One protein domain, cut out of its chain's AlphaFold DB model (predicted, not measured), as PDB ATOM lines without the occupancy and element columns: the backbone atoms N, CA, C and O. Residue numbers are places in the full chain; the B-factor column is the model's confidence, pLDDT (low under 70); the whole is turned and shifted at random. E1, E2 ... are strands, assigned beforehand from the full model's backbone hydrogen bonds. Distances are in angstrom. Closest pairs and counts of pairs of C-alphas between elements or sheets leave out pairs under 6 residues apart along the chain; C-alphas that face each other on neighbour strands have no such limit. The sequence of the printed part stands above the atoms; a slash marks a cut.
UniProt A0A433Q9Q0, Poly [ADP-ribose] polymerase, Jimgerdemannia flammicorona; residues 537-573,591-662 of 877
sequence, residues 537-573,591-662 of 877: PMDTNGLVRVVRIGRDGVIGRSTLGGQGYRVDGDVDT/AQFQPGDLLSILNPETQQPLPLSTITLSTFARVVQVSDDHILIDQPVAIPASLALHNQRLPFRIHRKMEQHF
ATOM      1  N   PRO A 537      19.010  25.571 -38.325       86.31
ATOM      2  CA  PRO A 537      19.694  26.535 -39.165       86.31
ATOM      3  C   PRO A 537      18.679  27.533 -39.731       86.31
ATOM      4  O   PRO A 537      17.598  27.141 -40.166       86.31
ATOM      5  N   MET A 538      19.032  28.812 -39.718       85.88
ATOM      6  CA  MET A 538      18.249  29.880 -40.331       85.88
ATOM      7  C   MET A 538      18.813  30.191 -41.715       85.88
ATOM      8  O   MET A 538      20.023  30.072 -41.930       85.88
ATOM      9  N   ASP A 539      17.952  30.638 -42.626       78.19
ATOM     10  CA  ASP A 539      18.404  31.237 -43.877       78.19
ATOM     11  C   ASP A 539      19.126  32.547 -43.546       78.19
ATOM     12  O   ASP A 539      18.559  33.461 -42.944       78.19
ATOM     13  N   THR A 540      20.411  32.607 -43.885       78.25
ATOM     14  CA  THR A 540      21.288  33.739 -43.581       78.25
ATOM     15  C   THR A 540      21.875  34.301 -44.852       78.25
ATOM     16  O   THR A 540      22.396  33.544 -45.672       78.25
ATOM     17  N   ASN A 541      21.880  35.627 -44.959       74.12
ATOM     18  CA  ASN A 541      22.507  36.333 -46.065       74.12
ATOM     19  C   ASN A 541      23.614  37.248 -45.535       74.12
ATOM     20  O   ASN A 541      23.453  37.952 -44.532       74.12
ATOM     21  N   GLY A 542      24.739  37.260 -46.245       77.88
ATOM     22  CA  GLY A 542      25.874  38.121 -45.940       77.88
ATOM     23  C   GLY A 542      27.086  37.386 -45.387       77.88
ATOM     24  O   GLY A 542      27.128  36.162 -45.271       77.88
ATOM     25  N   LEU A 543      28.109  38.173 -45.072       85.56
ATOM     26  CA  LEU A 543      29.428  37.689 -44.688       85.56
ATOM     27  C   LEU A 543      29.916  38.425 -43.439       85.56
ATOM     28  O   LEU A 543      29.572  39.583 -43.208       85.56
ATOM     29  N   VAL A 544      30.767  37.772 -42.654       87.06
ATOM     30  CA  VAL A 544      31.421  38.379 -41.486       87.06
ATOM     31  C   VAL A 544      32.878  38.709 -41.782       87.06
ATOM     32  O   VAL A 544      33.569  37.981 -42.501       87.06
ATOM     33  N   ARG A 545      33.359  39.832 -41.239       85.38
ATOM     34  CA  ARG A 545      34.715  40.326 -41.501       85.38
ATOM     35  C   ARG A 545      35.756  39.605 -40.642       85.38
ATOM     36  O   ARG A 545      35.655  39.596 -39.417       85.38
ATOM     37  N   VAL A 546      36.815  39.109 -41.282       85.81
ATOM     38  CA  VAL A 546      37.993  38.574 -40.586       85.81
ATOM     39  C   VAL A 546      38.926  39.712 -40.172       85.81
ATOM     40  O   VAL A 546      39.238  40.616 -40.951       85.81
ATOM     41  N   VAL A 547      39.400  39.665 -38.931       82.75
ATOM     42  CA  VAL A 547      40.366  40.610 -38.366       82.75
ATOM     43  C   VAL A 547      41.710  39.910 -38.261       82.75
ATOM     44  O   VAL A 547      41.843  38.928 -37.542       82.75
ATOM     45  N   ARG A 548      42.720  40.405 -38.973       79.12
ATOM     46  CA  ARG A 548      44.052  39.794 -38.956       79.12
ATOM     47  C   ARG A 548      44.829  40.190 -37.699       79.12
ATOM     48  O   ARG A 548      44.933  41.379 -37.397       79.12
ATOM     49  N   ILE A 549      45.424  39.207 -37.023       75.38
ATOM     50  CA  ILE A 549      46.352  39.380 -35.900       75.38
ATOM     51  C   ILE A 549      47.599  38.534 -36.197       75.38
ATOM     52  O   ILE A 549      47.607  37.318 -36.033       75.38
ATOM     53  N   GLY A 550      48.670  39.169 -36.679       78.31
ATOM     54  CA  GLY A 550      49.866  38.448 -37.126       78.31
ATOM     55  C   GLY A 550      49.611  37.636 -38.404       78.31
ATOM     56  O   GLY A 550      49.220  38.205 -39.425       78.31
ATOM     57  N   ARG A 551      49.876  36.320 -38.362       77.19
ATOM     58  CA  ARG A 551      49.594  35.385 -39.472       77.19
ATOM     59  C   ARG A 551      48.174  34.819 -39.432       77.19
ATOM     60  O   ARG A 551      47.696  34.383 -40.472       77.19
ATOM     61  N   ASP A 552      47.516  34.875 -38.281       78.19
ATOM     62  CA  ASP A 552      46.199  34.287 -38.054       78.19
ATOM     63  C   ASP A 552      45.090  35.344 -38.129       78.19
ATOM     64  O   ASP A 552      45.332  36.558 -38.125       78.19
ATOM     65  N   GLY A 553      43.850  34.878 -38.238       85.62
ATOM     66  CA  GLY A 553      42.661  35.718 -38.234       85.62
ATOM     67  C   GLY A 553      41.795  35.449 -37.015       85.62
ATOM     68  O   GLY A 553      41.846  34.382 -36.410       85.62
ATOM     69  N   VAL A 554      40.960  36.418 -36.669       87.50
ATOM     70  CA  VAL A 554      39.925  36.266 -35.654       87.50
ATOM     71  C   VAL A 554      38.635  36.920 -36.126       87.50
ATOM     72  O   VAL A 554      38.654  37.961 -36.786       87.50
ATOM     73  N   ILE A 555      37.507  36.318 -35.775       87.88
ATOM     74  CA  ILE A 555      36.189  36.949 -35.848       87.88
ATOM     75  C   ILE A 555      35.728  37.202 -34.415       87.88
ATOM     76  O   ILE A 555      35.771  36.304 -33.579       87.88
ATOM     77  N   GLY A 556      35.306  38.435 -34.133       86.12
ATOM     78  CA  GLY A 556      35.000  38.889 -32.778       86.12
ATOM     79  C   GLY A 556      36.167  39.658 -32.152       86.12
ATOM     80  O   GLY A 556      37.138  39.069 -31.684       86.12
ATOM     81  N   ARG A 557      36.076  40.993 -32.115       86.88
ATOM     82  CA  ARG A 557      37.048  41.866 -31.432       86.88
ATOM     83  C   ARG A 557      36.623  42.104 -29.991       86.88
ATOM     84  O   ARG A 557      35.480  42.476 -29.755       86.88
ATOM     85  N   SER A 558      37.534  41.936 -29.037       83.56
ATOM     86  CA  SER A 558      37.232  42.204 -27.626       83.56
ATOM     87  C   SER A 558      36.732  43.642 -27.433       83.56
ATOM     88  O   SER A 558      37.316  44.587 -27.970       83.56
ATOM     89  N   THR A 559      35.633  43.802 -26.697       83.62
ATOM     90  CA  THR A 559      35.061  45.112 -26.355       83.62
ATOM     91  C   THR A 559      35.683  45.673 -25.073       83.62
ATOM     92  O   THR A 559      36.022  44.933 -24.145       83.62
ATOM     93  N   LEU A 560      35.826  47.002 -25.002       69.62
ATOM     94  CA  LEU A 560      36.280  47.703 -23.797       69.62
ATOM     95  C   LEU A 560      35.300  47.419 -22.645       69.62
ATOM     96  O   LEU A 560      34.130  47.779 -22.726       69.62
ATOM     97  N   GLY A 561      35.775  46.751 -21.589       69.00
ATOM     98  CA  GLY A 561      34.961  46.374 -20.426       69.00
ATOM     99  C   GLY A 561      34.492  44.912 -20.385       69.00
ATOM    100  O   GLY A 561      33.807  44.540 -19.439       69.00
ATOM    101  N   GLY A 562      34.871  44.071 -21.358       76.50
ATOM    102  CA  GLY A 562      34.679  42.615 -21.274       76.50
ATOM    103  C   GLY A 562      33.243  42.121 -21.487       76.50
ATOM    104  O   GLY A 562      32.911  41.019 -21.063       76.50
ATOM    105  N   GLN A 563      32.390  42.908 -22.149       77.56
ATOM    106  CA  GLN A 563      30.977  42.567 -22.381       77.56
ATOM    107  C   GLN A 563      30.748  41.567 -23.531       77.56
ATOM    108  O   GLN A 563      29.623  41.133 -23.761       77.56
ATOM    109  N   GLY A 564      31.808  41.187 -24.251       88.12
ATOM    110  CA  GLY A 564      31.771  40.231 -25.358       88.12
ATOM    111  C   GLY A 564      32.720  40.618 -26.491       88.12
ATOM    112  O   GLY A 564      33.555  41.521 -26.350       88.12
ATOM    113  N   TYR A 565      32.574  39.941 -27.626       91.62
ATOM    114  CA  TYR A 565      33.392  40.130 -28.820       91.62
ATOM    115  C   TYR A 565      32.546  40.684 -29.967       91.62
ATOM    116  O   TYR A 565      31.595  40.049 -30.414       91.62
ATOM    117  N   ARG A 566      32.898  41.872 -30.459       90.81
ATOM    118  CA  ARG A 566      32.196  42.571 -31.536       90.81
ATOM    119  C   ARG A 566      32.457  41.927 -32.894       90.81
ATOM    120  O   ARG A 566      33.613  41.799 -33.304       90.81
ATOM    121  N   VAL A 567      31.382  41.585 -33.597       89.38
ATOM    122  CA  VAL A 567      31.395  41.092 -34.976       89.38
ATOM    123  C   VAL A 567      30.653  42.082 -35.864       89.38
ATOM    124  O   VAL A 567      29.490  42.399 -35.614       89.38
ATOM    125  N   ASP A 568      31.341  42.540 -36.909       83.88
ATOM    126  CA  ASP A 568      30.790  43.397 -37.956       83.88
ATOM    127  C   ASP A 568      30.504  42.539 -39.203       83.88
ATOM    128  O   ASP A 568      31.357  41.737 -39.617       83.88
ATOM    129  N   GLY A 569      29.327  42.705 -39.809       72.88
ATOM    130  CA  GLY A 569      28.958  42.013 -41.045       72.88
ATOM    131  C   GLY A 569      28.718  42.935 -42.234       72.88
ATOM    132  O   GLY A 569      28.691  44.156 -42.102       72.88
ATOM    133  N   ASP A 570      28.585  42.319 -43.405       66.62
ATOM    134  CA  ASP A 570      28.278  42.973 -44.677       66.62
ATOM    135  C   ASP A 570      27.218  42.155 -45.437       66.62
ATOM    136  O   ASP A 570      27.209  40.921 -45.347       66.62
ATOM    137  N   VAL A 571      26.317  42.819 -46.164       58.34
ATOM    138  CA  VAL A 571      25.283  42.152 -46.974       58.34
ATOM    139  C   VAL A 571      25.908  41.760 -48.311       58.34
ATOM    140  O   VAL A 571      26.608  42.553 -48.935       58.34
ATOM    141  N   ASP A 572      25.691  40.523 -48.755       47.88
ATOM    142  CA  ASP A 572      26.188  40.072 -50.054       47.88
ATOM    143  C   ASP A 572      25.395  40.762 -51.180       47.88
ATOM    144  O   ASP A 572      24.203  40.511 -51.354       47.88
ATOM    145  N   THR A 573      26.037  41.672 -51.916       48.03
ATOM    146  CA  THR A 573      25.427  42.426 -53.026       48.03
ATOM    147  C   THR A 573      25.622  41.751 -54.387       48.03
ATOM    148  O   THR A 573      25.397  42.386 -55.411       48.03
ATOM    149  N   ALA A 591      19.773  42.568 -38.202       81.69
ATOM    150  CA  ALA A 591      18.365  42.216 -38.015       81.69
ATOM    151  C   ALA A 591      18.059  40.721 -38.209       81.69
ATOM    152  O   ALA A 591      17.002  40.254 -37.789       81.69
ATOM    153  N   GLN A 592      18.961  39.957 -38.836       87.50
ATOM    154  CA  GLN A 592      18.813  38.501 -38.962       87.50
ATOM    155  C   GLN A 592      19.156  37.742 -37.661       87.50
ATOM    156  O   GLN A 592      18.791  36.571 -37.517       87.50
ATOM    157  N   PHE A 593      19.800  38.403 -36.691       88.50
ATOM    158  CA  PHE A 593      20.231  37.817 -35.418       88.50
ATOM    159  C   PHE A 593      19.262  38.134 -34.273       88.50
ATOM    160  O   PHE A 593      18.613  39.179 -34.242       88.50
ATOM    161  N   GLN A 594      19.217  37.249 -33.279       90.06
ATOM    162  CA  GLN A 594      18.556  37.450 -31.990       90.06
ATOM    163  C   GLN A 594      19.513  37.092 -30.841       90.06
ATOM    164  O   GLN A 594      20.338  36.185 -30.987       90.06
ATOM    165  N   PRO A 595      19.422  37.763 -29.675       90.62
ATOM    166  CA  PRO A 595      20.149  37.333 -28.484       90.62
ATOM    167  C   PRO A 595      19.849  35.863 -28.151       90.62
ATOM    168  O   PRO A 595      18.690  35.458 -28.079       90.62
ATOM    169  N   GLY A 596      20.895  35.067 -27.938       88.75
ATOM    170  CA  GLY A 596      20.818  33.625 -27.693       88.75
ATOM    171  C   GLY A 596      21.006  32.741 -28.930       88.75
ATOM    172  O   GLY A 596      21.170  31.532 -28.762       88.75
ATOM    173  N   ASP A 597      21.033  33.310 -30.140       92.56
ATOM    174  CA  ASP A 597      21.383  32.573 -31.357       92.56
ATOM    175  C   ASP A 597      22.797  31.983 -31.271       92.56
ATOM    176  O   ASP A 597      23.694  32.554 -30.649       92.56
ATOM    177  N   LEU A 598      23.014  30.844 -31.924       93.00
ATOM    178  CA  LEU A 598      24.326  30.224 -32.071       93.00
ATOM    179  C   LEU A 598      24.866  30.491 -33.479       93.00
ATOM    180  O   LEU A 598      24.244  30.145 -34.477       93.00
ATOM    181  N   LEU A 599      26.029  31.118 -33.560       92.50
ATOM    182  CA  LEU A 599      26.704  31.490 -34.792       92.50
ATOM    183  C   LEU A 599      27.795  30.475 -35.132       92.50
ATOM    184  O   LEU A 599      28.717  30.268 -34.341       92.50
ATOM    185  N   SER A 600      27.722  29.914 -36.336       92.44
ATOM    186  CA  SER A 600      28.773  29.082 -36.928       92.44
ATOM    187  C   SER A 600      29.434  29.823 -38.078       92.44
ATOM    188  O   SER A 600      28.747  30.256 -39.003       92.44
ATOM    189  N   ILE A 601      30.761  29.931 -38.067       91.56
ATOM    190  CA  ILE A 601      31.516  30.459 -39.211       91.56
ATOM    191  C   ILE A 601      31.855  29.306 -40.136       91.56
ATOM    192  O   ILE A 601      32.344  28.279 -39.676       91.56
ATOM    193  N   LEU A 602      31.594  29.460 -41.429       90.31
ATOM    194  CA  LEU A 602      31.761  28.390 -42.399       90.31
ATOM    195  C   LEU A 602      33.052  28.574 -43.197       90.31
ATOM    196  O   LEU A 602      33.426  29.683 -43.587       90.31
ATOM    197  N   ASN A 603      33.720  27.460 -43.481       87.62
ATOM    198  CA  ASN A 603      34.768  27.424 -44.488       87.62
ATOM    199  C   ASN A 603      34.128  27.667 -45.874       87.62
ATOM    200  O   ASN A 603      33.174  26.968 -46.221       87.62
ATOM    201  N   PRO A 604      34.627  28.625 -46.672       85.19
ATOM    202  CA  PRO A 604      33.998  28.996 -47.937       85.19
ATOM    203  C   PRO A 604      34.048  27.873 -48.985       85.19
ATOM    204  O   PRO A 604      33.133  27.770 -49.798       85.19
ATOM    205  N   GLU A 605      35.066  27.010 -48.942       85.25
ATOM    206  CA  GLU A 605      35.248  25.907 -49.891       85.25
ATOM    207  C   GLU A 605      34.441  24.668 -49.489       85.25
ATOM    208  O   GLU A 605      33.755  24.075 -50.317       85.25
ATOM    209  N   THR A 606      34.498  24.270 -48.214       87.50
ATOM    210  CA  THR A 606      33.869  23.019 -47.746       87.50
ATOM    211  C   THR A 606      32.469  23.207 -47.168       87.50
ATOM    212  O   THR A 606      31.772  22.220 -46.932       87.50
ATOM    213  N   GLN A 607      32.062  24.451 -46.896       86.88
ATOM    214  CA  GLN A 607      30.813  24.811 -46.210       86.88
ATOM    215  C   GLN A 607      30.656  24.179 -44.812       86.88
ATOM    216  O   GLN A 607      29.560  24.163 -44.247       86.88
ATOM    217  N   GLN A 608      31.751  23.675 -44.232       88.06
ATOM    218  CA  GLN A 608      31.777  23.096 -42.888       88.06
ATOM    219  C   GLN A 608      32.067  24.165 -41.822       88.06
ATOM    220  O   GLN A 608      32.836  25.093 -42.097       88.06
ATOM    221  N   PRO A 609      31.502  24.044 -40.604       89.38
ATOM    222  CA  PRO A 609      31.786  24.962 -39.505       89.38
ATOM    223  C   PRO A 609      33.256  24.923 -39.074       89.38
ATOM    224  O   PRO A 609      33.839  23.852 -38.906       89.38
ATOM    225  N   LEU A 610      33.840  26.097 -38.853       87.44
ATOM    226  CA  LEU A 610      35.169  26.260 -38.281       87.44
ATOM    227  C   LEU A 610      35.105  26.149 -36.746       87.44
ATOM    228  O   LEU A 610      34.139  26.621 -36.138       87.44
ATOM    229  N   PRO A 611      36.114  25.541 -36.098       85.62
ATOM    230  CA  PRO A 611      36.186  25.493 -34.643       85.62
ATOM    231  C   PRO A 611      36.437  26.890 -34.060       85.62
ATOM    232  O   PRO A 611      37.132  27.707 -34.661       85.62
ATOM    233  N   LEU A 612      35.911  27.158 -32.861       84.75
ATOM    234  CA  LEU A 612      36.109  28.445 -32.174       84.75
ATOM    235  C   LEU A 612      37.579  28.717 -31.841       84.75
ATOM    236  O   LEU A 612      38.033  29.857 -31.840       84.75
ATOM    237  N   SER A 613      38.326  27.661 -31.541       79.75
ATOM    238  CA  SER A 613      39.726  27.708 -31.142       79.75
ATOM    239  C   SER A 613      40.419  26.423 -31.576       79.75
ATOM    240  O   SER A 613      39.778  25.393 -31.773       79.75
ATOM    241  N   THR A 614      41.748  26.454 -31.646       69.69
ATOM    242  CA  THR A 614      42.585  25.268 -31.869       69.69
ATOM    243  C   THR A 614      42.455  24.212 -30.764       69.69
ATOM    244  O   THR A 614      42.898  23.084 -30.953       69.69
ATOM    245  N   ILE A 615      41.863  24.568 -29.617       71.50
ATOM    246  CA  ILE A 615      41.760  23.709 -28.427       71.50
ATOM    247  C   ILE A 615      40.317  23.224 -28.192       71.50
ATOM    248  O   ILE A 615      40.099  22.205 -27.539       71.50
ATOM    249  N   THR A 616      39.308  23.923 -28.718       72.31
ATOM    250  CA  THR A 616      37.894  23.600 -28.477       72.31
ATOM    251  C   THR A 616      37.282  22.857 -29.658       72.31
ATOM    252  O   THR A 616      37.358  23.331 -30.786       72.31
ATOM    253  N   LEU A 617      36.556  21.771 -29.387       74.31
ATOM    254  CA  LEU A 617      35.740  21.079 -30.398       74.31
ATOM    255  C   LEU A 617      34.421  21.806 -30.723       74.31
ATOM    256  O   LEU A 617      33.686  21.371 -31.605       74.31
ATOM    257  N   SER A 618      34.097  22.890 -30.009       84.38
ATOM    258  CA  SER A 618      32.909  23.695 -30.299       84.38
ATOM    259  C   SER A 618      33.100  24.500 -31.582       84.38
ATOM    260  O   SER A 618      34.168  25.066 -31.820       84.38
ATOM    261  N   THR A 619      32.036  24.589 -32.369       89.00
ATOM    262  CA  THR A 619      31.947  25.371 -33.610       89.00
ATOM    263  C   THR A 619      30.922  26.506 -33.516       89.00
ATOM    264  O   THR A 619      30.714  27.226 -34.489       89.00
ATOM    265  N   PHE A 620      30.289  26.679 -32.348       92.19
ATOM    266  CA  PHE A 620      29.197  27.627 -32.126       92.19
ATOM    267  C   PHE A 620      29.588  28.717 -31.132       92.19
ATOM    268  O   PHE A 620      29.819  28.420 -29.960       92.19
ATOM    269  N   ALA A 621      29.582  29.973 -31.570       91.44
ATOM    270  CA  ALA A 621      29.674  31.133 -30.685       91.44
ATOM    271  C   ALA A 621      28.264  31.653 -30.395       91.44
ATOM    272  O   ALA A 621      27.458  31.780 -31.313       91.44
ATOM    273  N   ARG A 622      27.929  31.972 -29.146       93.38
ATOM    274  CA  ARG A 622      26.584  32.463 -28.827       93.38
ATOM    275  C   ARG A 622      26.520  33.971 -29.004       93.38
ATOM    276  O   ARG A 622      27.360  34.697 -28.476       93.38
ATOM    277  N   VAL A 623      25.480  34.445 -29.675       93.12
ATOM    278  CA  VAL A 623      25.136  35.861 -29.781       93.12
ATOM    279  C   VAL A 623      24.606  36.334 -28.430       93.12
ATOM    280  O   VAL A 623      23.567  35.885 -27.954       93.12
ATOM    281  N   VAL A 624      25.337  37.238 -27.792       92.44
ATOM    282  CA  VAL A 624      25.002  37.831 -26.493       92.44
ATOM    283  C   VAL A 624      24.075  39.027 -26.677       92.44
ATOM    284  O   VAL A 624      23.107  39.180 -25.938       92.44
ATOM    285  N   GLN A 625      24.359  39.862 -27.678       90.12
ATOM    286  CA  GLN A 625      23.631  41.101 -27.933       90.12
ATOM    287  C   GLN A 625      23.608  41.414 -29.429       90.12
ATOM    288  O   GLN A 625      24.565  41.128 -30.148       90.12
ATOM    289  N   VAL A 626      22.521  42.039 -29.874       90.25
ATOM    290  CA  VAL A 626      22.337  42.541 -31.237       90.25
ATOM    291  C   VAL A 626      22.156  44.056 -31.157       90.25
ATOM    292  O   VAL A 626      21.340  44.529 -30.367       90.25
ATOM    293  N   SER A 627      22.938  44.797 -31.938       85.62
ATOM    294  CA  SER A 627      22.855  46.255 -32.093       85.62
ATOM    295  C   SER A 627      22.584  46.602 -33.562       85.62
ATOM    296  O   SER A 627      22.680  45.735 -34.430       85.62
ATOM    297  N   ASP A 628      22.283  47.863 -33.872       77.69
ATOM    298  CA  ASP A 628      21.916  48.281 -35.238       77.69
ATOM    299  C   ASP A 628      23.037  48.067 -36.279       77.69
ATOM    300  O   ASP A 628      22.755  47.855 -37.455       77.69
ATOM    301  N   ASP A 629      24.306  48.076 -35.858       79.44
ATOM    302  CA  ASP A 629      25.491  48.008 -36.728       79.44
ATOM    303  C   ASP A 629      26.413  46.798 -36.469       79.44
ATOM    304  O   ASP A 629      27.322  46.538 -37.257       79.44
ATOM    305  N   HIS A 630      26.224  46.065 -35.367       86.38
ATOM    306  CA  HIS A 630      27.083  44.943 -34.965       86.38
ATOM    307  C   HIS A 630      26.353  43.948 -34.057       86.38
ATOM    308  O   HIS A 630      25.323  44.264 -33.462       86.38
ATOM    309  N   ILE A 631      26.935  42.762 -33.881       92.00
ATOM    310  CA  ILE A 631      26.539  41.820 -32.824       92.00
ATOM    311  C   ILE A 631      27.698  41.593 -31.852       92.00
ATOM    312  O   ILE A 631      28.868  41.755 -32.211       92.00
ATOM    313  N   LEU A 632      27.377  41.195 -30.623       93.25
ATOM    314  CA  LEU A 632      28.345  40.698 -29.650       93.25
ATOM    315  C   LEU A 632      28.202  39.186 -29.524       93.25
ATOM    316  O   LEU A 632      27.099  38.697 -29.294       93.25
ATOM    317  N   ILE A 633      29.312  38.463 -29.631       93.38
ATOM    318  CA  ILE A 633      29.391  37.027 -29.342       93.38
ATOM    319  C   ILE A 633      30.166  36.775 -28.045       93.38
ATOM    320  O   ILE A 633      30.964  37.613 -27.621       93.38
ATOM    321  N   ASP A 634      29.931  35.639 -27.393       92.12
ATOM    322  CA  ASP A 634      30.545  35.326 -26.096       92.12
ATOM    323  C   ASP A 634      31.997  34.841 -26.183       92.12
ATOM    324  O   ASP A 634      32.752  35.005 -25.223       92.12
ATOM    325  N   GLN A 635      32.413  34.301 -27.330       89.88
ATOM    326  CA  GLN A 635      33.787  33.873 -27.589       89.88
ATOM    327  C   GLN A 635      34.231  34.238 -29.010       89.88
ATOM    328  O   GLN A 635      33.410  34.186 -29.925       89.88
ATOM    329  N   PRO A 636      35.511  34.590 -29.226       89.06
ATOM    330  CA  PRO A 636      36.026  34.867 -30.555       89.06
ATOM    331  C   PRO A 636      36.222  33.559 -31.331       89.06
ATOM    332  O   PRO A 636      36.476  32.509 -30.740       89.06
ATOM    333  N   VAL A 637      36.155  33.634 -32.658       89.50
ATOM    334  CA  VAL A 637      36.373  32.493 -33.556       89.50
ATOM    335  C   VAL A 637      37.744  32.629 -34.208       89.50
ATOM    336  O   VAL A 637      37.986  33.577 -34.958       89.50
ATOM    337  N   ALA A 638      38.648  31.699 -33.913       88.12
ATOM    338  CA  ALA A 638      39.976  31.638 -34.509       88.12
ATOM    339  C   ALA A 638      39.893  31.203 -35.982       88.12
ATOM    340  O   ALA A 638      39.299  30.179 -36.311       88.12
ATOM    341  N   ILE A 639      40.522  31.973 -36.869       88.44
ATOM    342  CA  ILE A 639      40.553  31.728 -38.311       88.44
ATOM    343  C   ILE A 639      41.977  31.336 -38.723       88.44
ATOM    344  O   ILE A 639      42.907  32.114 -38.483       88.44
ATOM    345  N   PRO A 640      42.170  30.164 -39.362       84.50
ATOM    346  CA  PRO A 640      43.484  29.725 -39.821       84.50
ATOM    347  C   PRO A 640      44.147  30.738 -40.755       84.50
ATOM    348  O   PRO A 640      43.470  31.380 -41.560       84.50
ATOM    349  N   ALA A 641      45.479  30.813 -40.725       83.62
ATOM    350  CA  ALA A 641      46.263  31.709 -41.577       83.62
ATOM    351  C   ALA A 641      45.927  31.625 -43.082       83.62
ATOM    352  O   ALA A 641      45.975  32.638 -43.780       83.62
ATOM    353  N   SER A 642      45.542  30.443 -43.580       83.44
ATOM    354  CA  SER A 642      45.119  30.228 -44.972       83.44
ATOM    355  C   SER A 642      43.821  30.955 -45.346       83.44
ATOM    356  O   SER A 642      43.628  31.289 -46.511       83.44
ATOM    357  N   LEU A 643      42.953  31.225 -44.368       82.00
ATOM    358  CA  LEU A 643      41.658  31.899 -44.520       82.00
ATOM    359  C   LEU A 643      41.657  33.320 -43.922       82.00
ATOM    360  O   LEU A 643      40.613  33.969 -43.848       82.00
ATOM    361  N   ALA A 644      42.817  33.801 -43.465       80.38
ATOM    362  CA  ALA A 644      43.005  35.101 -42.827       80.38
ATOM    363  C   ALA A 644      43.758  36.089 -43.739       80.38
ATOM    364  O   ALA A 644      44.709  36.765 -43.315       80.38
ATOM    365  N   LEU A 645      43.367  36.163 -45.017       76.50
ATOM    366  CA  LEU A 645      43.878  37.162 -45.959       76.50
ATOM    367  C   LEU A 645      43.264  38.544 -45.674       76.50
ATOM    368  O   LEU A 645      42.225  38.683 -45.025       76.50
ATOM    369  N   HIS A 646      43.935  39.605 -46.127       61.41
ATOM    370  CA  HIS A 646      43.488  40.975 -45.875       61.41
ATOM    371  C   HIS A 646      42.112  41.229 -46.522       61.41
ATOM    372  O   HIS A 646      41.925  40.923 -47.695       61.41
ATOM    373  N   ASN A 647      41.163  41.792 -45.762       62.22
ATOM    374  CA  ASN A 647      39.762  42.019 -46.162       62.22
ATOM    375  C   ASN A 647      38.954  40.764 -46.542       62.22
ATOM    376  O   ASN A 647      37.901  40.884 -47.170       62.22
ATOM    377  N   GLN A 648      39.391  39.573 -46.126       77.44
ATOM    378  CA  GLN A 648      38.622  38.354 -46.340       77.44
ATOM    379  C   GLN A 648      37.334  38.360 -45.503       77.44
ATOM    380  O   GLN A 648      37.307  38.784 -44.341       77.44
ATOM    381  N   ARG A 649      36.252  37.900 -46.126       85.31
ATOM    382  CA  ARG A 649      34.926  37.785 -45.526       85.31
ATOM    383  C   ARG A 649      34.509  36.329 -45.594       85.31
ATOM    384  O   ARG A 649      34.756  35.682 -46.611       85.31
ATOM    385  N   LEU A 650      33.917  35.823 -44.522       87.88
ATOM    386  CA  LEU A 650      33.528  34.420 -44.438       87.88
ATOM    387  C   LEU A 650      32.009  34.280 -44.332       87.88
ATOM    388  O   LEU A 650      31.373  35.103 -43.662       87.88
ATOM    389  N   PRO A 651      31.427  33.256 -44.978       89.88
ATOM    390  CA  PRO A 651      30.032  32.919 -44.773       89.88
ATOM    391  C   PRO A 651      29.815  32.432 -43.342       89.88
ATOM    392  O   PRO A 651      30.709  31.884 -42.692       89.88
ATOM    393  N   PHE A 652      28.602  32.627 -42.852       90.69
ATOM    394  CA  PHE A 652      28.189  32.154 -41.543       90.69
ATOM    395  C   PHE A 652      26.823  31.486 -41.638       90.69
ATOM    396  O   PHE A 652      26.127  31.597 -42.643       90.69
ATOM    397  N   ARG A 653      26.449  30.786 -40.571       91.69
ATOM    398  CA  ARG A 653      25.120  30.219 -40.390       91.69
ATOM    399  C   ARG A 653      24.639  30.508 -38.981       91.69
ATOM    400  O   ARG A 653      25.374  30.299 -38.016       91.69
ATOM    401  N   ILE A 654      23.403  30.981 -38.877       91.81
ATOM    402  CA  ILE A 654      22.723  31.165 -37.599       91.81
ATOM    403  C   ILE A 654      21.980  29.883 -37.273       91.81
ATOM    404  O   ILE A 654      21.305  29.303 -38.118       91.81
ATOM    405  N   HIS A 655      22.100  29.463 -36.028       90.44
ATOM    406  CA  HIS A 655      21.414  28.331 -35.455       90.44
ATOM    407  C   HIS A 655      20.556  28.829 -34.295       90.44
ATOM    408  O   HIS A 655      21.074  29.292 -33.280       90.44
ATOM    409  N   ARG A 656      19.235  28.742 -34.445       89.38
ATOM    410  CA  ARG A 656      18.276  29.258 -33.468       89.38
ATOM    411  C   ARG A 656      17.601  28.121 -32.729       89.38
ATOM    412  O   ARG A 656      17.117  27.165 -33.339       89.38
ATOM    413  N   LYS A 657      17.547  28.227 -31.401       84.75
ATOM    414  CA  LYS A 657      16.724  27.326 -30.598       84.75
ATOM    415  C   LYS A 657      15.269  27.758 -30.743       84.75
ATOM    416  O   LYS A 657      14.908  28.843 -30.301       84.75
ATOM    417  N   MET A 658      14.447  26.920 -31.355       81.81
ATOM    418  CA  MET A 658      13.026  27.209 -31.534       81.81
ATOM    419  C   MET A 658      12.190  25.932 -31.480       81.81
ATOM    420  O   MET A 658      12.714  24.818 -31.493       81.81
ATOM    421  N   GLU A 659      10.881  26.128 -31.383       81.06
ATOM    422  CA  GLU A 659       9.868  25.094 -31.549       81.06
ATOM    423  C   GLU A 659       9.225  25.288 -32.919       81.06
ATOM    424  O   GLU A 659       8.775  26.384 -33.252       81.06
ATOM    425  N   GLN A 660       9.216  24.236 -33.732       84.50
ATOM    426  CA  GLN A 660       8.446  24.191 -34.972       84.50
ATOM    427  C   GLN A 660       7.150  23.425 -34.724       84.50
ATOM    428  O   GLN A 660       7.170  22.423 -34.015       84.50
ATOM    429  N   HIS A 661       6.047  23.857 -35.326       86.12
ATOM    430  CA  HIS A 661       4.723  23.245 -35.176       86.12
ATOM    431  C   HIS A 661       3.894  23.391 -36.459       86.12
ATOM    432  O   HIS A 661       4.274  24.120 -37.374       86.12
ATOM    433  N   PHE A 662       2.728  22.742 -36.509       88.19
ATOM    434  CA  PHE A 662       1.818  22.727 -37.666       88.19
ATOM    435  C   PHE A 662       0.684  23.758 -37.610       88.19
ATOM    436  O   PHE A 662      -0.329  23.605 -38.290       88.19
TER     437      PHE A 662
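What this domain is: This is residues 537 to 573 and 591 to 662 of the 877 residues of the protein "Poly [ADP-ribose] polymerase" of Jimgerdemannia flammicorona (UniProt A0A433Q9Q0). With little regular structure, the domain is a sheet curled like part of a barrel, E1 - E9 - E5 - E6 - E7 - E4, with a small sheet, E2 - E3 - E8, at one end. The 109 printed residues, 42 in named elements, hold nine strands, E1 to E9, and no named helix: all strand, both sheets antiparallel. It is compact, radius of gyration of the C-alphas 13.5 A, spanning 49 by 36 by 33 A.

How they stand to each other: E1, residues 543 to 545, runs on at 35 degrees into E2, residues 547 to 549. E2 forms a hairpin with E3, residues 552 to 555; N 547 and O 554 are 2.8 A apart. E8, residues 637 to 639, is antiparallel to E3; N 553 and O 639 are 2.9 A apart. E5, E6 and E7, residues 598 to 601, 621 to 626 and 631 to 633, form a meander, each the antiparallel neighbour of the one before; N 599 and O 621 are 2.7 A apart. E4, residues 565 to 567, is an edge strand.

Where its parts are: C-alpha 543 lies at (29.428, 37.689, -44.688). E9, residues 649 to 661, 35.1 A long, bends by 61 degrees at residue 658 and ends at (4.723, 23.245, -35.176).

The domain as a whole: Residues 574 to 590 are cut out, leaving C-alphas 573 and 591 16.6 A apart. E5 to E6 is a long link. Residues 570 to 573 are among those under pLDDT 70.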